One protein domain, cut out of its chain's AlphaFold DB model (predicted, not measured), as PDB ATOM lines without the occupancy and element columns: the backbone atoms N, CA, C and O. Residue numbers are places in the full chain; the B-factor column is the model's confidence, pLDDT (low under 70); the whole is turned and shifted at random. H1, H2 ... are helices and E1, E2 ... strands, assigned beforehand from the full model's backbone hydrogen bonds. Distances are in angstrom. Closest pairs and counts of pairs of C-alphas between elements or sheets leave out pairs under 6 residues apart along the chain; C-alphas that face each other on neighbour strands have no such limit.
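Overview. This is residues 103 to 123 and 148 to 263 of the 267 residues of an uncharacterized protein of Pseudomonas fluorescens (UniProt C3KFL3). A short pair of parallel strands, E4 and E5, lies in the middle, and helices H2 and H4 pack round E4; a small sheet of E1, E2 and E3 lies toward one end of the long axis and the short helix H5 toward the other. The last residue of H1, Glu 162, meets H2 near residue 188, where the two helices make a corner at about a right angle, and residues 167 to 175 of the link from H1 to H2 stick out as a free loop. The printed part has 137 residues, with five named helices and five named strands in the order E1 E2 H1 H2 E3 H3 E4 H4 E5 H5. The small sheet has the order E1, E2, E3 and is mixed; the class is mixed, helices and strands, with 65 residues, under half, in named elements. The whole is compact, with a radius of gyration of the C-alphas of 15.7 A and spans of 50 by 43 by 29 A.

Along the chain. E1 is residues 105 to 107, 6.8 A long, with C-alpha 105 at (36.254, 15.602, -55.452). E2 is residues 113 to 115, 6.1 A. After the cut, H1 is residues 152 to 162, 15.3 A, and H2 is residues 178 to 190, 17.7 A. E3 is residues 192 to 194, 6.8 A. H3, residues 199 to 202, is 5.3 A long, and E4, residues 203 to 205, is 6.4 A. H4, the longest helix, is residues 212 to 226, 21.0 A, and begins with C-alpha 212 at (15.003, 12.568, -34.056). E5 is residues 232 to 234, 6.8 A. H5 is residues 242 to 248, 9.8 A, and ends with C-alpha 248 at (38.694, 1.284, -23.782).

Arrangement. E1 and E2 form a hairpin, antiparallel at 156 degrees, with N 106 and O 114 within hydrogen-bond range at 2.8 A. E2 and E3 are parallel at 28 degrees, with N 115 and O 193 at 2.8 A. E1 and E3 are the edge strands. H1 and H3 are on this sheet but only graze it, H1 with residues 155 to 162 and H3 with residues 199 to 202. H1 touches H2, which touches it with residues 185 to 189 alone; their lines are about perpendicular at 82 degrees, and the closest C-alphas are those of Glu 162 and Ala 188, 5.6 A apart. H2 touches H3 with residues 186 to 190 alone, closest at the C-alphas of Ala 189 and Gly 200, 4.5 A. E4 and E5 are parallel at 23 degrees, with N 204 and O 232 at 2.8 A. E4, H4 and E5 form a strand-helix-strand unit, two parallel neighbour strands with a helix between them in the chain, and its crossover is right-handed. The closest C-alphas of H2 and E4 are those of His 182 and Ile 205, 5.8 A apart; those of E4 and H4 are Val 204 and Asn 217, 5.6 A. H4, with residues 220 to 224 alone, only just touches H3, with 3 pairs of C-alphas within 8 A, the closest those of Asp 201 and Lys 220, 6.2 A. H2 and H4 are close but not clearly touching, the C-alphas of His 182 and Gln 213 being 7.7 A apart. H5 touches no helix. In H1, H2, H4 and H5 every O i to N i+4 pair is within hydrogen-bond range; H3 is too short for such a pair.

Size, cuts and confidence. The two farthest C-alphas, those of Ser 109 and Glu 242, are 51.7 A apart. Residues 124 to 147 are not printed, and C-alphas 123 and 148 are 20.7 A apart across the cut. The link from H1 to H2, 15 residues, is long. Residues 249 to 263 hold no named element. The mean pLDDT of the printed part is 88.2; residues 103 and 109 to 111 are under 70.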
ATOM      1  N   GLY A 103      39.511  14.715 -60.102       68.94
ATOM      2  CA  GLY A 103      38.602  13.561 -60.063       68.94
ATOM      3  C   GLY A 103      38.409  12.893 -58.696       68.94
ATOM      4  O   GLY A 103      37.655  11.924 -58.601       68.94
ATOM      5  N   VAL A 104      39.071  13.370 -57.634       79.94
ATOM      6  CA  VAL A 104      38.836  12.881 -56.259       79.94
ATOM      7  C   VAL A 104      37.597  13.516 -55.640       79.94
ATOM      8  O   VAL A 104      36.819  12.815 -54.993       79.94
ATOM      9  N   VAL A 105      37.428  14.821 -55.844       82.31
ATOM     10  CA  VAL A 105      36.254  15.602 -55.452       82.31
ATOM     11  C   VAL A 105      35.809  16.374 -56.687       82.31
ATOM     12  O   VAL A 105      36.573  17.166 -57.235       82.31
ATOM     13  N   GLU A 106      34.597  16.107 -57.154       83.06
ATOM     14  CA  GLU A 106      34.011  16.752 -58.324       83.06
ATOM     15  C   GLU A 106      32.625  17.268 -57.965       83.06
ATOM     16  O   GLU A 106      31.777  16.517 -57.491       83.06
ATOM     17  N   GLU A 107      32.372  18.546 -58.219       81.62
ATOM     18  CA  GLU A 107      31.020  19.080 -58.122       81.62
ATOM     19  C   GLU A 107      30.229  18.610 -59.346       81.62
ATOM     20  O   GLU A 107      30.604  18.840 -60.498       81.62
ATOM     21  N   THR A 108      29.167  17.860 -59.087       79.19
ATOM     22  CA  THR A 108      28.297  17.316 -60.121       79.19
ATOM     23  C   THR A 108      27.493  18.429 -60.770       79.19
ATOM     24  O   THR A 108      27.248  19.497 -60.203       79.19
ATOM     25  N   SER A 109      26.949  18.121 -61.941       68.00
ATOM     26  CA  SER A 109      25.934  18.950 -62.568       68.00
ATOM     27  C   SER A 109      24.632  19.009 -61.776       68.00
ATOM     28  O   SER A 109      23.701  19.550 -62.342       68.00
ATOM     29  N   GLU A 110      24.518  18.452 -60.564       68.19
ATOM     30  CA  GLU A 110      23.373  18.579 -59.648       68.19
ATOM     31  C   GLU A 110      23.707  19.442 -58.412       68.19
ATOM     32  O   GLU A 110      22.820  19.761 -57.629       68.19
ATOM     33  N   GLY A 111      24.955  19.910 -58.274       69.75
ATOM     34  CA  GLY A 111      25.428  20.640 -57.089       69.75
ATOM     35  C   GLY A 111      25.827  19.732 -55.920       69.75
ATOM     36  O   GLY A 111      26.310  20.226 -54.905       69.75
ATOM     37  N   ASP A 112      25.667  18.415 -56.070       83.19
ATOM     38  CA  ASP A 112      26.230  17.418 -55.159       83.19
ATOM     39  C   ASP A 112      27.735  17.258 -55.408       83.19
ATOM     40  O   ASP A 112      28.211  17.421 -56.533       83.19
ATOM     41  N   LEU A 113      28.487  16.863 -54.386       86.75
ATOM     42  CA  LEU A 113      29.907  16.543 -54.487       86.75
ATOM     43  C   LEU A 113      30.096  15.046 -54.697       86.75
ATOM     44  O   LEU A 113      29.889  14.234 -53.795       86.75
ATOM     45  N   LYS A 114      30.554  14.664 -55.882       89.69
ATOM     46  CA  LYS A 114      31.019  13.313 -56.150       89.69
ATOM     47  C   LYS A 114      32.415  13.153 -55.576       89.69
ATOM     48  O   LYS A 114      33.357  13.812 -56.009       89.69
ATOM     49  N   ILE A 115      32.545  12.242 -54.623       90.88
ATOM     50  CA  ILE A 115      33.806  11.941 -53.967       90.88
ATOM     51  C   ILE A 115      34.233  10.510 -54.233       90.88
ATOM     52  O   ILE A 115      33.429   9.577 -54.326       90.88
ATOM     53  N   LYS A 116      35.541  10.316 -54.311       88.56
ATOM     54  CA  LYS A 116      36.135   8.996 -54.396       88.56
ATOM     55  C   LYS A 116      36.860   8.674 -53.106       88.56
ATOM     56  O   LYS A 116      37.870   9.294 -52.814       88.56
ATOM     57  N   LEU A 117      36.372   7.687 -52.365       87.94
ATOM     58  CA  LEU A 117      36.993   7.238 -51.121       87.94
ATOM     59  C   LEU A 117      38.005   6.117 -51.377       87.94
ATOM     60  O   LEU A 117      37.801   5.260 -52.236       87.94
ATOM     61  N   THR A 118      39.082   6.120 -50.595       85.69
ATOM     62  CA  THR A 118      40.029   4.996 -50.483       85.69
ATOM     63  C   THR A 118      39.342   3.753 -49.909       85.69
ATOM     64  O   THR A 118      39.595   2.636 -50.356       85.69
ATOM     65  N   LEU A 119      38.417   3.950 -48.965       83.06
ATOM     66  CA  LEU A 119      37.622   2.894 -48.347       83.06
ATOM     67  C   LEU A 119      36.325   2.631 -49.133       83.06
ATOM     68  O   LEU A 119      35.525   3.537 -49.361       83.06
ATOM     69  N   SER A 120      36.060   1.367 -49.474       84.56
ATOM     70  CA  SER A 120      34.739   0.955 -49.973       84.56
ATOM     71  C   SER A 120      33.709   0.949 -48.843       84.56
ATOM     72  O   SER A 120      33.922   0.292 -47.822       84.56
ATOM     73  N   LEU A 121      32.566   1.606 -49.065       85.44
ATOM     74  CA  LEU A 121      31.412   1.591 -48.152       85.44
ATOM     75  C   LEU A 121      30.591   0.294 -48.227       85.44
ATOM     76  O   LEU A 121      29.759   0.030 -47.367       85.44
ATOM     77  N   ARG A 122      30.809  -0.542 -49.245       83.19
ATOM     78  CA  ARG A 122      30.248  -1.898 -49.290       83.19
ATOM     79  C   ARG A 122      31.262  -2.864 -48.697       83.19
ATOM     80  O   ARG A 122      32.429  -2.823 -49.104       83.19
ATOM     81  N   LYS A 123      30.826  -3.733 -47.781       74.25
ATOM     82  CA  LYS A 123      31.620  -4.903 -47.407       74.25
ATOM     83  C   LYS A 123      31.610  -5.831 -48.621       74.25
ATOM     84  O   LYS A 123      30.554  -6.274 -49.057       74.25
ATOM     85  N   PRO A 148      43.998   8.339 -57.485       72.44
ATOM     86  CA  PRO A 148      43.921   9.163 -56.290       72.44
ATOM     87  C   PRO A 148      42.510   9.092 -55.696       72.44
ATOM     88  O   PRO A 148      41.515   8.975 -56.425       72.44
ATOM     89  N   ALA A 149      42.437   9.053 -54.370       81.25
ATOM     90  CA  ALA A 149      41.207   8.895 -53.610       81.25
ATOM     91  C   ALA A 149      41.364   9.540 -52.226       81.25
ATOM     92  O   ALA A 149      42.465   9.653 -51.693       81.25
ATOM     93  N   LEU A 150      40.244   9.953 -51.652       85.50
ATOM     94  CA  LEU A 150      40.139  10.633 -50.374       85.50
ATOM     95  C   LEU A 150      40.307   9.630 -49.220       85.50
ATOM     96  O   LEU A 150      39.691   8.557 -49.204       85.50
ATOM     97  N   THR A 151      41.149   9.969 -48.247       88.31
ATOM     98  CA  THR A 151      41.272   9.234 -46.977       88.31
ATOM     99  C   THR A 151      40.092   9.554 -46.054       88.31
ATOM    100  O   THR A 151      39.337  10.492 -46.306       88.31
ATOM    101  N   LEU A 152      39.925   8.806 -44.956       89.88
ATOM    102  CA  LEU A 152      38.903   9.132 -43.949       89.88
ATOM    103  C   LEU A 152      39.136  10.511 -43.316       89.88
ATOM    104  O   LEU A 152      38.184  11.260 -43.114       89.88
ATOM    105  N   LEU A 153      40.399  10.877 -43.075       87.81
ATOM    106  CA  LEU A 153      40.759  12.211 -42.598       87.81
ATOM    107  C   LEU A 153      40.401  13.292 -43.628       87.81
ATOM    108  O   LEU A 153      39.814  14.313 -43.276       87.81
ATOM    109  N   GLY A 154      40.688  13.048 -44.910       87.88
ATOM    110  CA  GLY A 154      40.307  13.962 -45.987       87.88
ATOM    111  C   GLY A 154      38.790  14.148 -46.094       87.88
ATOM    112  O   GLY A 154      38.321  15.269 -46.280       87.88
ATOM    113  N   LEU A 155      38.019  13.072 -45.906       91.19
ATOM    114  CA  LEU A 155      36.558  13.130 -45.846       91.19
ATOM    115  C   LEU A 155      36.076  13.961 -44.657       91.19
ATOM    116  O   LEU A 155      35.181  14.786 -44.826       91.19
ATOM    117  N   LEU A 156      36.670  13.778 -43.477       92.50
ATOM    118  CA  LEU A 156      36.328  14.569 -42.299       92.50
ATOM    119  C   LEU A 156      36.571  16.061 -42.545       92.50
ATOM    120  O   LEU A 156      35.684  16.864 -42.271       92.50
ATOM    121  N   HIS A 157      37.727  16.432 -43.102       89.06
ATOM    122  CA  HIS A 157      38.027  17.825 -43.446       89.06
ATOM    123  C   HIS A 157      37.022  18.402 -44.446       89.06
ATOM    124  O   HIS A 157      36.536  19.515 -44.251       89.06
ATOM    125  N   LEU A 158      36.680  17.639 -45.489       88.94
ATOM    126  CA  LEU A 158      35.703  18.061 -46.490       88.94
ATOM    127  C   LEU A 158      34.314  18.266 -45.867       88.94
ATOM    128  O   LEU A 158      33.694  19.299 -46.097       88.94
ATOM    129  N   LEU A 159      33.848  17.328 -45.036       92.94
ATOM    130  CA  LEU A 159      32.588  17.461 -44.302       92.94
ATOM    131  C   LEU A 159      32.593  18.692 -43.394       92.94
ATOM    132  O   LEU A 159      31.620  19.436 -43.376       92.94
ATOM    133  N   TRP A 160      33.689  18.935 -42.671       91.06
ATOM    134  CA  TRP A 160      33.810  20.088 -41.776       91.06
ATOM    135  C   TRP A 160      33.760  21.419 -42.530       91.06
ATOM    136  O   TRP A 160      33.138  22.369 -42.052       91.06
ATOM    137  N   ASN A 161      34.387  21.468 -43.710       87.12
ATOM    138  CA  ASN A 161      34.375  22.630 -44.591       87.12
ATOM    139  C   ASN A 161      32.986  22.877 -45.193       87.12
ATOM    140  O   ASN A 161      32.444  23.966 -45.043       87.12
ATOM    141  N   GLU A 162      32.369  21.863 -45.807       86.50
ATOM    142  CA  GLU A 162      31.045  22.002 -46.437       86.50
ATOM    143  C   GLU A 162      29.912  22.225 -45.422       86.50
ATOM    144  O   GLU A 162      28.865  22.776 -45.762       86.50
ATOM    145  N   ALA A 163      30.115  21.822 -44.166       89.69
ATOM    146  CA  ALA A 163      29.216  22.123 -43.055       89.69
ATOM    147  C   ALA A 163      29.406  23.550 -42.489       89.69
ATOM    148  O   ALA A 163      28.611  23.988 -41.650       89.69
ATOM    149  N   GLY A 164      30.461  24.265 -42.904       86.25
ATOM    150  CA  GLY A 164      30.846  25.584 -42.392       86.25
ATOM    151  C   GLY A 164      31.405  25.567 -40.964       86.25
ATOM    152  O   GLY A 164      31.562  26.621 -40.343       86.25
ATOM    153  N   LEU A 165      31.714  24.383 -40.422       89.12
ATOM    154  CA  LEU A 165      32.154  24.184 -39.036       89.12
ATOM    155  C   LEU A 165      33.622  24.578 -38.800       89.12
ATOM    156  O   LEU A 165      34.057  24.675 -37.649       89.12
ATOM    157  N   ASN A 166      34.378  24.809 -39.874       86.81
ATOM    158  CA  ASN A 166      35.729  25.374 -39.866       86.81
ATOM    159  C   ASN A 166      35.749  26.902 -39.703       86.81
ATOM    160  O   ASN A 166      36.817  27.475 -39.500       86.81
ATOM    161  N   THR A 167      34.597  27.570 -39.781       83.56
ATOM    162  CA  THR A 167      34.505  29.021 -39.602       83.56
ATOM    163  C   THR A 167      33.964  29.373 -38.221       83.56
ATOM    164  O   THR A 167      33.195  28.624 -37.615       83.56
ATOM    165  N   TRP A 168      34.356  30.537 -37.701       82.25
ATOM    166  CA  TRP A 168      33.784  31.086 -36.476       82.25
ATOM    167  C   TRP A 168      32.981  32.358 -36.762       82.25
ATOM    168  O   TRP A 168      33.251  33.123 -37.691       82.25
ATOM    169  N   SER A 169      31.948  32.586 -35.958       78.56
ATOM    170  CA  SER A 169      31.171  33.820 -35.938       78.56
ATOM    171  C   SER A 169      30.721  34.093 -34.508       78.56
ATOM    172  O   SER A 169      30.517  33.159 -33.730       78.56
ATOM    173  N   ARG A 170      30.512  35.369 -34.160       81.06
ATOM    174  CA  ARG A 170      30.001  35.756 -32.831       81.06
ATOM    175  C   ARG A 170      28.697  35.023 -32.496       81.06
ATOM    176  O   ARG A 170      28.518  34.567 -31.372       81.06
ATOM    177  N   GLY A 171      27.827  34.836 -33.490       80.88
ATOM    178  CA  GLY A 171      26.556  34.122 -33.347       80.88
ATOM    179  C   GLY A 171      26.682  32.618 -33.077       80.88
ATOM    180  O   GLY A 171      25.691  32.022 -32.658       80.88
ATOM    181  N   MET A 172      27.860  32.016 -33.287       81.19
ATOM    182  CA  MET A 172      28.157  30.606 -32.994       81.19
ATOM    183  C   MET A 172      28.729  30.371 -31.589       81.19
ATOM    184  O   MET A 172      28.926  29.213 -31.206       81.19
ATOM    185  N   ALA A 173      28.999  31.426 -30.811       86.06
ATOM    186  CA  ALA A 173      29.496  31.293 -29.443       86.06
ATOM    187  C   ALA A 173      28.552  30.407 -28.608       86.06
ATOM    188  O   ALA A 173      27.352  30.658 -28.542       86.06
ATOM    189  N   GLY A 174      29.085  29.319 -28.040       86.31
ATOM    190  CA  GLY A 174      28.324  28.347 -27.243       86.31
ATOM    191  C   GLY A 174      27.331  27.461 -28.014       86.31
ATOM    192  O   GLY A 174      26.712  26.596 -27.407       86.31
ATOM    193  N   LYS A 175      27.173  27.622 -29.337       85.56
ATOM    194  CA  LYS A 175      26.129  26.911 -30.108       85.56
ATOM    195  C   LYS A 175      26.585  25.625 -30.791       85.56
ATOM    196  O   LYS A 175      25.744  24.863 -31.260       85.56
ATOM    197  N   ARG A 176      27.894  25.346 -30.842       87.81
ATOM    198  CA  ARG A 176      28.467  24.115 -31.432       87.81
ATOM    199  C   ARG A 176      28.307  22.897 -30.509       87.81
ATOM    200  O   ARG A 176      29.265  22.188 -30.223       87.81
ATOM    201  N   GLY A 177      27.086  22.675 -30.032       90.12
ATOM    202  CA  GLY A 177      26.697  21.439 -29.361       90.12
ATOM    203  C   GLY A 177      26.446  20.310 -30.364       90.12
ATOM    204  O   GLY A 177      26.333  20.548 -31.570       90.12
ATOM    205  N   LEU A 178      26.308  19.081 -29.853       91.38
ATOM    206  CA  LEU A 178      26.123  17.875 -30.673       91.38
ATOM    207  C   LEU A 178      24.968  18.004 -31.669       91.38
ATOM    208  O   LEU A 178      25.130  17.635 -32.823       91.38
ATOM    209  N   GLY A 179      23.842  18.594 -31.257       92.19
ATOM    210  CA  GLY A 179      22.675  18.747 -32.128       92.19
ATOM    211  C   GLY A 179      22.945  19.585 -33.380       92.19
ATOM    212  O   GLY A 179      22.602  19.164 -34.484       92.19
ATOM    213  N   LEU A 180      23.605  20.741 -33.227       91.12
ATOM    214  CA  LEU A 180      23.944  21.612 -34.358       91.12
ATOM    215  C   LEU A 180      24.994  20.961 -35.260       91.12
ATOM    216  O   LEU A 180      24.844  20.975 -36.480       91.12
ATOM    217  N   VAL A 181      26.045  20.393 -34.660       93.19
ATOM    218  CA  VAL A 181      27.123  19.722 -35.399       93.19
ATOM    219  C   VAL A 181      26.563  18.547 -36.199       93.19
ATOM    220  O   VAL A 181      26.860  18.434 -37.384       93.19
ATOM    221  N   HIS A 182      25.694  17.734 -35.593       94.94
ATOM    222  CA  HIS A 182      25.001  16.641 -36.267       94.94
ATOM    223  C   HIS A 182      24.199  17.145 -37.465       94.94
ATOM    224  O   HIS A 182      24.384  16.631 -38.560       94.94
ATOM    225  N   SER A 183      23.356  18.168 -37.287       92.81
ATOM    226  CA  SER A 183      22.551  18.716 -38.389       92.81
ATOM    227  C   SER A 183      23.428  19.223 -39.532       92.81
ATOM    228  O   SER A 183      23.238  18.826 -40.672       92.81
ATOM    229  N   ARG A 184      24.440  20.046 -39.229       92.88
ATOM    230  CA  ARG A 184      25.312  20.654 -40.244       92.88
ATOM    231  C   ARG A 184      26.136  19.611 -41.008       92.88
ATOM    232  O   ARG A 184      26.275  19.716 -42.224       92.88
ATOM    233  N   LEU A 185      26.669  18.605 -40.311       95.62
ATOM    234  CA  LEU A 185      27.390  17.497 -40.944       95.62
ATOM    235  C   LEU A 185      26.454  16.609 -41.765       95.62
ATOM    236  O   LEU A 185      26.851  16.166 -42.838       95.62
ATOM    237  N   GLN A 186      25.230  16.366 -41.286       95.62
ATOM    238  CA  GLN A 186      24.228  15.598 -42.017       95.62
ATOM    239  C   GLN A 186      23.843  16.301 -43.321       95.62
ATOM    240  O   GLN A 186      23.943  15.691 -44.379       95.62
ATOM    241  N   ASP A 187      23.525  17.597 -43.263       91.38
ATOM    242  CA  ASP A 187      23.179  18.409 -44.435       91.38
ATOM    243  C   ASP A 187      24.317  18.433 -45.472       91.38
ATOM    244  O   ASP A 187      24.087  18.391 -46.684       91.38
ATOM    245  N   ALA A 188      25.573  18.487 -45.015       92.12
ATOM    246  CA  ALA A 188      26.736  18.391 -45.891       92.12
ATOM    247  C   ALA A 188      26.875  16.989 -46.507       92.12
ATOM    248  O   ALA A 188      27.062  16.865 -47.716       92.12
ATOM    249  N   ALA A 189      26.750  15.937 -45.695       95.00
ATOM    250  CA  ALA A 189      26.893  14.546 -46.114       95.00
ATOM    251  C   ALA A 189      25.786  14.085 -47.072       95.00
ATOM    252  O   ALA A 189      26.042  13.265 -47.958       95.00
ATOM    253  N   ASP A 190      24.574  14.616 -46.921       92.81
ATOM    254  CA  ASP A 190      23.449  14.335 -47.810       92.81
ATOM    255  C   ASP A 190      23.682  14.892 -49.215       92.81
ATOM    256  O   ASP A 190      23.128  14.353 -50.165       92.81
ATOM    257  N   ARG A 191      24.572  15.879 -49.378       89.19
ATOM    258  CA  ARG A 191      24.998  16.427 -50.679       89.19
ATOM    259  C   ARG A 191      26.280  15.789 -51.223       89.19
ATOM    260  O   ARG A 191      26.836  16.266 -52.207       89.19
ATOM    261  N   MET A 192      26.794  14.733 -50.592       92.31
ATOM    262  CA  MET A 192      28.018  14.045 -51.021       92.31
ATOM    263  C   MET A 192      27.717  12.631 -51.509       92.31
ATOM    264  O   MET A 192      27.069  11.846 -50.821       92.31
ATOM    265  N   LEU A 193      28.256  12.273 -52.671       91.25
ATOM    266  CA  LEU A 193      28.071  10.980 -53.321       91.25
ATOM    267  C   LEU A 193      29.396  10.225 -53.416       91.25
ATOM    268  O   LEU A 193      30.300  10.632 -54.143       91.25
ATOM    269  N   ALA A 194      29.489   9.071 -52.757       89.81
ATOM    270  CA  ALA A 194      30.554   8.103 -52.996       89.81
ATOM    271  C   ALA A 194      30.037   6.965 -53.881       89.81
ATOM    272  O   ALA A 194      29.243   6.119 -53.460       89.81
ATOM    273  N   SER A 195      30.521   6.916 -55.124       83.50
ATOM    274  CA  SER A 195      30.037   5.985 -56.152       83.50
ATOM    275  C   SER A 195      28.532   6.157 -56.437       83.50
ATOM    276  O   SER A 195      28.173   7.049 -57.199       83.50
ATOM    277  N   ARG A 196      27.658   5.331 -55.842       82.12
ATOM    278  CA  ARG A 196      26.187   5.395 -55.978       82.12
ATOM    279  C   ARG A 196      25.467   5.583 -54.635       82.12
ATOM    280  O   ARG A 196      24.282   5.292 -54.538       82.12
ATOM    281  N   MET A 197      26.190   5.948 -53.579       86.69
ATOM    282  CA  MET A 197      25.649   6.064 -52.224       86.69
ATOM    283  C   MET A 197      25.873   7.475 -51.697       86.69
ATOM    284  O   MET A 197      26.980   8.001 -51.834       86.69
ATOM    285  N   ARG A 198      24.845   8.061 -51.075       91.81
ATOM    286  CA  ARG A 198      25.000   9.314 -50.336       91.81
ATOM    287  C   ARG A 198      25.792   9.043 -49.063       91.81
ATOM    288  O   ARG A 198      25.544   8.055 -48.372       91.81
ATOM    289  N   ILE A 199      26.756   9.904 -48.746       94.81
ATOM    290  CA  ILE A 199      27.541   9.770 -47.511       94.81
ATOM    291  C   ILE A 199      26.625   9.861 -46.295       94.81
ATOM    292  O   ILE A 199      26.825   9.111 -45.346       94.81
ATOM    293  N   GLY A 200      25.577  10.682 -46.356       93.94
ATOM    294  CA  GLY A 200      24.586  10.800 -45.291       93.94
ATOM    295  C   GLY A 200      23.897   9.487 -44.903       93.94
ATOM    296  O   GLY A 200      23.603   9.299 -43.723       93.94
ATOM    297  N   ASP A 201      23.730   8.540 -45.834       92.12
ATOM    298  CA  ASP A 201      23.154   7.215 -45.552       92.12
ATOM    299  C   ASP A 201      24.114   6.299 -44.781       92.12
ATOM    300  O   ASP A 201      23.682   5.405 -44.050       92.12
ATOM    301  N   ALA A 202      25.422   6.489 -44.973       93.31
ATOM    302  CA  ALA A 202      26.474   5.705 -44.328       93.31
ATOM    303  C   ALA A 202      27.046   6.392 -43.078       93.31
ATOM    304  O   ALA A 202      27.737   5.744 -42.290       93.31
ATOM    305  N   LEU A 203      26.786   7.689 -42.899       96.00
ATOM    306  CA  LEU A 203      27.331   8.509 -41.829       96.00
ATOM    307  C   LEU A 203      26.422   8.491 -40.594       96.00
ATOM    308  O   LEU A 203      25.254   8.884 -40.645       96.00
ATOM    309  N   VAL A 204      26.990   8.076 -39.468       96.69
ATOM    310  CA  VAL A 204      26.386   8.105 -38.136       96.69
ATOM    311  C   VAL A 204      27.135   9.142 -37.306       96.69
ATOM    312  O   VAL A 204      28.352   9.064 -37.149       96.69
ATOM    313  N   ILE A 205      26.420  10.132 -36.778       96.44
ATOM    314  CA  ILE A 205      27.025  11.243 -36.031       96.44
ATOM    315  C   ILE A 205      26.528  11.182 -34.596       96.44
ATOM    316  O   ILE A 205      25.336  10.970 -34.376       96.44
ATOM    317  N   ALA A 206      27.414  11.394 -33.623       94.69
ATOM    318  CA  ALA A 206      27.027  11.472 -32.219       94.69
ATOM    319  C   ALA A 206      25.810  12.388 -32.025       94.69
ATOM    320  O   ALA A 206      25.730  13.486 -32.581       94.69
ATOM    321  N   ALA A 207      24.849  11.913 -31.242       93.06
ATOM    322  CA  ALA A 207      23.603  12.609 -30.968       93.06
ATOM    323  C   ALA A 207      23.457  12.836 -29.462       93.06
ATOM    324  O   ALA A 207      24.002  12.087 -28.647       93.06
ATOM    325  N   GLY A 208      22.719  13.886 -29.092       87.12
ATOM    326  CA  GLY A 208      22.321  14.139 -27.704       87.12
ATOM    327  C   GLY A 208      21.393  13.049 -27.158       87.12
ATOM    328  O   GLY A 208      21.422  11.911 -27.618       87.12
ATOM    329  N   SER A 209      20.564  13.374 -26.165       82.50
ATOM    330  CA  SER A 209      19.542  12.454 -25.641       82.50
ATOM    331  C   SER A 209      18.594  11.936 -26.738       82.50
ATOM    332  O   SER A 209      18.594  12.428 -27.868       82.50
ATOM    333  N   LYS A 210      17.786  10.918 -26.403       78.38
ATOM    334  CA  LYS A 210      16.815  10.316 -27.329       78.38
ATOM    335  C   LYS A 210      15.989  11.389 -28.053       78.38
ATOM    336  O   LYS A 210      15.428  12.275 -27.414       78.38
ATOM    337  N   GLY A 211      15.917  11.279 -29.375       88.62
ATOM    338  CA  GLY A 211      15.152  12.164 -30.245       88.62
ATOM    339  C   GLY A 211      15.382  11.855 -31.724       88.62
ATOM    340  O   GLY A 211      15.974  10.835 -32.080       88.62
ATOM    341  N   PHE A 212      14.968  12.772 -32.601       89.75
ATOM    342  CA  PHE A 212      15.003  12.568 -34.056       89.75
ATOM    343  C   PHE A 212      16.386  12.148 -34.592       89.75
ATOM    344  O   PHE A 212      16.485  11.259 -35.439       89.75
ATOM    345  N   GLN A 213      17.463  12.747 -34.074       92.69
ATOM    346  CA  GLN A 213      18.837  12.441 -34.490       92.69
ATOM    347  C   GLN A 213      19.276  11.027 -34.082       92.69
ATOM    348  O   GLN A 213      19.883  10.318 -34.884       92.69
ATOM    349  N   SER A 214      18.937  10.579 -32.866       93.62
ATOM    350  CA  SER A 214      19.262   9.216 -32.428       93.62
ATOM    351  C   SER A 214      18.446   8.175 -33.194       93.62
ATOM    352  O   SER A 214      18.987   7.156 -33.608       93.62
ATOM    353  N   GLU A 215      17.168   8.448 -33.463       94.50
ATOM    354  CA  GLU A 215      16.314   7.571 -34.274       94.50
ATOM    355  C   GLU A 215      16.791   7.484 -35.730       94.50
ATOM    356  O   GLU A 215      16.737   6.419 -36.351       94.50
ATOM    357  N   ALA A 216      17.279   8.594 -36.295       93.38
ATOM    358  CA  ALA A 216      17.903   8.605 -37.614       93.38
ATOM    359  C   ALA A 216      19.172   7.742 -37.641       93.38
ATOM    360  O   ALA A 216      19.326   6.924 -38.551       93.38
ATOM    361  N   ASN A 217      20.033   7.857 -36.626       95.69
ATOM    362  CA  ASN A 217      21.203   6.995 -36.474       95.69
ATOM    363  C   ASN A 217      20.807   5.511 -36.407       95.69
ATOM    364  O   ASN A 217      21.326   4.706 -37.177       95.69
ATOM    365  N   GLU A 218      19.830   5.146 -35.572       94.81
ATOM    366  CA  GLU A 218      19.362   3.759 -35.453       94.81
ATOM    367  C   GLU A 218      18.828   3.202 -36.777       94.81
ATOM    368  O   GLU A 218      19.115   2.057 -37.138       94.81
ATOM    369  N   ARG A 219      18.071   4.007 -37.537       95.06
ATOM    370  CA  ARG A 219      17.577   3.623 -38.868       95.06
ATOM    371  C   ARG A 219      18.724   3.353 -39.839       95.06
ATOM    372  O   ARG A 219      18.689   2.340 -40.542       95.06
ATOM    373  N   LYS A 220      19.755   4.202 -39.851       95.12
ATOM    374  CA  LYS A 220      20.952   4.001 -40.684       95.12
ATOM    375  C   LYS A 220      21.709   2.743 -40.285       95.12
ATOM    376  O   LYS A 220      22.066   1.956 -41.156       95.12
ATOM    377  N   VAL A 221      21.878   2.498 -38.985       95.19
ATOM    378  CA  VAL A 221      22.532   1.286 -38.469       95.19
ATOM    379  C   VAL A 221      21.783   0.031 -38.909       95.19
ATOM    380  O   VAL A 221      22.382  -0.865 -39.503       95.19
ATOM    381  N   LYS A 222      20.460  -0.015 -38.707       95.12
ATOM    382  CA  LYS A 222      19.614  -1.138 -39.144       95.12
ATOM    383  C   LYS A 222      19.696  -1.355 -40.657       95.12
ATOM    384  O   LYS A 222      19.846  -2.487 -41.114       95.12
ATOM    385  N   SER A 223      19.643  -0.274 -41.438       93.44
ATOM    386  CA  SER A 223      19.787  -0.328 -42.896       93.44
ATOM    387  C   SER A 223      21.162  -0.854 -43.318       93.44
ATOM    388  O   SER A 223      21.254  -1.689 -44.218       93.44
ATOM    389  N   ALA A 224      22.237  -0.421 -42.660       92.19
ATOM    390  CA  ALA A 224      23.587  -0.851 -42.986       92.19
ATOM    391  C   ALA A 224      23.820  -2.329 -42.663       92.19
ATOM    392  O   ALA A 224      24.408  -3.026 -43.486       92.19
ATOM    393  N   ILE A 225      23.290  -2.823 -41.539       91.31
ATOM    394  CA  ILE A 225      23.303  -4.253 -41.197       91.31
ATOM    395  C   ILE A 225      22.565  -5.051 -42.275       91.31
ATOM    396  O   ILE A 225      23.144  -5.958 -42.869       91.31
ATOM    397  N   LYS A 226      21.324  -4.661 -42.602       92.31
ATOM    398  CA  LYS A 226      20.501  -5.343 -43.615       92.31
ATOM    399  C   LYS A 226      21.175  -5.402 -44.990       92.31
ATOM    400  O   LYS A 226      21.014  -6.377 -45.711       92.31
ATOM    401  N   ASN A 227      21.904  -4.353 -45.366       89.62
ATOM    402  CA  ASN A 227      22.516  -4.220 -46.688       89.62
ATOM    403  C   ASN A 227      24.022  -4.547 -46.714       89.62
ATOM    404  O   ASN A 227      24.683  -4.231 -47.706       89.62
ATOM    405  N   ASN A 228      24.578  -5.106 -45.634       88.75
ATOM    406  CA  ASN A 228      26.006  -5.406 -45.474       88.75
ATOM    407  C   ASN A 228      26.936  -4.218 -45.831       88.75
ATOM    408  O   ASN A 228      27.918  -4.331 -46.572       88.75
ATOM    409  N   ARG A 229      26.591  -3.024 -45.337       89.88
ATOM    410  CA  ARG A 229      27.324  -1.773 -45.590       89.88
ATOM    411  C   ARG A 229      28.235  -1.432 -44.417       89.88
ATOM    412  O   ARG A 229      27.927  -1.723 -43.263       89.88
ATOM    413  N   ARG A 230      29.364  -0.794 -44.718       91.50
ATOM    414  CA  ARG A 230      30.208  -0.148 -43.712       91.50
ATOM    415  C   ARG A 230      29.586   1.192 -43.335       91.50
ATOM    416  O   ARG A 230      29.082   1.904 -44.201       91.50
ATOM    417  N   LEU A 231      29.649   1.510 -42.050       93.12
ATOM    418  CA  LEU A 231      29.259   2.806 -41.514       93.12
ATOM    419  C   LEU A 231      30.503   3.658 -41.286       93.12
ATOM    420  O   LEU A 231      31.579   3.138 -40.994       93.12
ATOM    421  N   LEU A 232      30.330   4.966 -41.400       94.31
ATOM    422  CA  LEU A 232      31.286   5.970 -40.961       94.31
ATOM    423  C   LEU A 232      30.736   6.600 -39.689       94.31
ATOM    424  O   LEU A 232      29.561   6.965 -39.655       94.31
ATOM    425  N   VAL A 233      31.562   6.733 -38.656       94.81
ATOM    426  CA  VAL A 233      31.141   7.321 -37.380       94.81
ATOM    427  C   VAL A 233      31.939   8.591 -37.113       94.81
ATOM    428  O   VAL A 233      33.166   8.571 -37.165       94.81
ATOM    429  N   ILE A 234      31.243   9.689 -36.812       95.56
ATOM    430  CA  ILE A 234      31.847  10.927 -36.300       95.56
ATOM    431  C   ILE A 234      31.283  11.179 -34.907       95.56
ATOM    432  O   ILE A 234      30.102  11.482 -34.741       95.56
ATOM    433  N   ALA A 235      32.131  11.060 -33.892       94.38
ATOM    434  CA  ALA A 235      31.747  11.262 -32.505       94.38
ATOM    435  C   ALA A 235      32.922  11.825 -31.695       94.38
ATOM    436  O   ALA A 235      34.061  11.423 -31.942       94.38
ATOM    437  N   PRO A 236      32.681  12.715 -30.715       92.75
ATOM    438  CA  PRO A 236      33.703  13.047 -29.736       92.75
ATOM    439  C   PRO A 236      34.016  11.819 -28.887       92.75
ATOM    440  O   PRO A 236      33.099  11.124 -28.434       92.75
ATOM    441  N   LEU A 237      35.296  11.596 -28.612       91.12
ATOM    442  CA  LEU A 237      35.703  10.615 -27.615       91.12
ATOM    443  C   LEU A 237      35.154  11.009 -26.240       91.12
ATOM    444  O   LEU A 237      34.927  12.186 -25.939       91.12
ATOM    445  N   ALA A 238      34.875  10.008 -25.416       89.44
ATOM    446  CA  ALA A 238      34.498  10.244 -24.036       89.44
ATOM    447  C   ALA A 238      35.708  10.796 -23.262       89.44
ATOM    448  O   ALA A 238      36.838  10.370 -23.486       89.44
ATOM    449  N   GLY A 239      35.473  11.733 -22.336       88.38
ATOM    450  CA  GLY A 239      36.527  12.185 -21.422       88.38
ATOM    451  C   GLY A 239      37.090  11.017 -20.607       88.38
ATOM    452  O   GLY A 239      36.347  10.083 -20.280       88.38
ATOM    453  N   HIS A 240      38.386  11.071 -20.300       89.56
ATOM    454  CA  HIS A 240      39.079  10.029 -19.540       89.56
ATOM    455  C   HIS A 240      38.465   9.845 -18.145       89.56
ATOM    456  O   HIS A 240      38.120  10.816 -17.472       89.56
ATOM    457  N   THR A 241      38.315   8.580 -17.752       88.56
ATOM    458  CA  THR A 241      38.088   8.118 -16.377       88.56
ATOM    459  C   THR A 241      38.768   6.756 -16.229       88.56
ATOM    460  O   THR A 241      38.874   6.026 -17.218       88.56
ATOM    461  N   GLU A 242      39.175   6.363 -15.019       88.31
ATOM    462  CA  GLU A 242      39.812   5.051 -14.790       88.31
ATOM    463  C   GLU A 242      38.931   3.873 -15.252       88.31
ATOM    464  O   GLU A 242      39.411   2.913 -15.853       88.31
ATOM    465  N   ASP A 243      37.614   3.961 -15.045       84.00
ATOM    466  CA  ASP A 243      36.664   2.942 -15.519       84.00
ATOM    467  C   ASP A 243      36.599   2.864 -17.052       84.00
ATOM    468  O   ASP A 243      36.437   1.787 -17.639       84.00
ATOM    469  N   ARG A 244      36.724   4.013 -17.726       83.81
ATOM    470  CA  ARG A 244      36.742   4.078 -19.191       83.81
ATOM    471  C   ARG A 244      38.051   3.580 -19.757       83.81
ATOM    472  O   ARG A 244      38.019   2.942 -20.795       83.81
ATOM    473  N   GLU A 245      39.168   3.807 -19.086       83.00
ATOM    474  CA  GLU A 245      40.462   3.264 -19.490       83.00
ATOM    475  C   GLU A 245      40.450   1.730 -19.476       83.00
ATOM    476  O   GLU A 245      40.784   1.099 -20.478       83.00
ATOM    477  N   LYS A 246      39.910   1.126 -18.409       82.44
ATOM    478  CA  LYS A 246      39.728  -0.334 -18.310       82.44
ATOM    479  C   LYS A 246      38.833  -0.906 -19.414       82.44
ATOM    480  O   LYS A 246      39.020  -2.040 -19.843       82.44
ATOM    481  N   THR A 247      37.833  -0.145 -19.866       79.44
ATOM    482  CA  THR A 247      36.893  -0.586 -20.913       79.44
ATOM    483  C   THR A 247      37.324  -0.205 -22.332       79.44
ATOM    484  O   THR A 247      36.905  -0.874 -23.278       79.44
ATOM    485  N   ALA A 248      38.194   0.797 -22.495       77.06
ATOM    486  CA  ALA A 248      38.694   1.284 -23.782       77.06
ATOM    487  C   ALA A 248      39.502   0.227 -24.544       77.06
ATOM    488  O   ALA A 248      39.521   0.260 -25.771       77.06
ATOM    489  N   ALA A 249      40.087  -0.743 -23.833       74.25
ATOM    490  CA  ALA A 249      40.736  -1.906 -24.434       74.25
ATOM    491  C   ALA A 249      39.774  -2.787 -25.254       74.25
ATOM    492  O   ALA A 249      40.213  -3.509 -26.134       74.25
ATOM    493  N   ARG A 250      38.457  -2.745 -24.986       82.88
ATOM    494  CA  ARG A 250      37.463  -3.604 -25.659       82.88
ATOM    495  C   ARG A 250      36.683  -2.880 -26.749       82.88
ATOM    496  O   ARG A 250      36.282  -3.487 -27.738       82.88
ATOM    497  N   TYR A 251      36.356  -1.611 -26.531       86.69
ATOM    498  CA  TYR A 251      35.583  -0.818 -27.481       86.69
ATOM    499  C   TYR A 251      35.825   0.678 -27.291       86.69
ATOM    500  O   TYR A 251      36.088   1.157 -26.187       86.69
ATOM    501  N   LEU A 252      35.663   1.435 -28.374       88.62
ATOM    502  CA  LEU A 252      35.829   2.882 -28.371       88.62
ATOM    503  C   LEU A 252      34.730   3.552 -27.530       88.62
ATOM    504  O   LEU A 252      33.534   3.374 -27.782       88.62
ATOM    505  N   THR A 253      35.127   4.365 -26.550       90.12
ATOM    506  CA  THR A 253      34.193   5.128 -25.710       90.12
ATOM    507  C   THR A 253      33.969   6.530 -26.280       90.12
ATOM    508  O   THR A 253      34.908   7.274 -26.562       90.12
ATOM    509  N   ILE A 254      32.701   6.907 -26.465       92.06
ATOM    510  CA  ILE A 254      32.306   8.173 -27.101       92.06
ATOM    511  C   ILE A 254      31.254   8.923 -26.286       92.06
ATOM    512  O   ILE A 254      30.480   8.332 -25.529       92.06
ATOM    513  N   THR A 255      31.192  10.236 -26.485       91.38
ATOM    514  CA  THR A 255      30.101  11.082 -25.995       91.38
ATOM    515  C   THR A 255      28.974  11.117 -27.028       91.38
ATOM    516  O   THR A 255      29.230  11.169 -28.228       91.38
ATOM    517  N   GLY A 256      27.715  11.114 -26.577       91.19
ATOM    518  CA  GLY A 256      26.562  11.166 -27.483       91.19
ATOM    519  C   GLY A 256      26.329   9.863 -28.254       91.19
ATOM    520  O   GLY A 256      26.058   9.871 -29.452       91.19
ATOM    521  N   PHE A 257      26.448   8.729 -27.560       91.25
ATOM    522  CA  PHE A 257      26.349   7.376 -28.122       91.25
ATOM    523  C   PHE A 257      24.937   6.974 -28.595       91.25
ATOM    524  O   PHE A 257      24.732   5.846 -29.035       91.25
ATOM    525  N   ASN A 258      23.939   7.857 -28.502       93.25
ATOM    526  CA  ASN A 258      22.549   7.517 -28.798       93.25
ATOM    527  C   ASN A 258      22.357   7.193 -30.292       93.25
ATOM    528  O   ASN A 258      22.571   8.031 -31.171       93.25
ATOM    529  N   GLY A 259      21.959   5.949 -30.566       90.19
ATOM    530  CA  GLY A 259      21.821   5.393 -31.914       90.19
ATOM    531  C   GLY A 259      23.140   5.035 -32.611       90.19
ATOM    532  O   GLY A 259      23.110   4.561 -33.744       90.19
ATOM    533  N   VAL A 260      24.290   5.229 -31.956       92.50
ATOM    534  CA  VAL A 260      25.605   4.831 -32.479       92.50
ATOM    535  C   VAL A 260      25.897   3.388 -32.045       92.50
ATOM    536  O   VAL A 260      25.733   3.070 -30.865       92.50
ATOM    537  N   PRO A 261      26.313   2.485 -32.954       90.38
ATOM    538  CA  PRO A 261      26.650   1.119 -32.572       90.38
ATOM    539  C   PRO A 261      27.912   1.103 -31.699       90.38
ATOM    540  O   PRO A 261      28.780   1.967 -31.832       90.38
ATOM    541  N   ARG A 262      28.045   0.096 -30.827       89.69
ATOM    542  CA  ARG A 262      29.315  -0.133 -30.121       89.69
ATOM    543  C   ARG A 262      30.394  -0.486 -31.140       89.69
ATOM    544  O   ARG A 262      30.198  -1.377 -31.963       89.69
ATOM    545  N   MET A 263      31.513   0.226 -31.073       90.06
ATOM    546  CA  MET A 263      32.650   0.046 -31.970       90.06
ATOM    547  C   MET A 263      33.728  -0.725 -31.222       90.06
ATOM    548  O   MET A 263      34.456  -0.142 -30.422       90.06
TER     549      MET A 263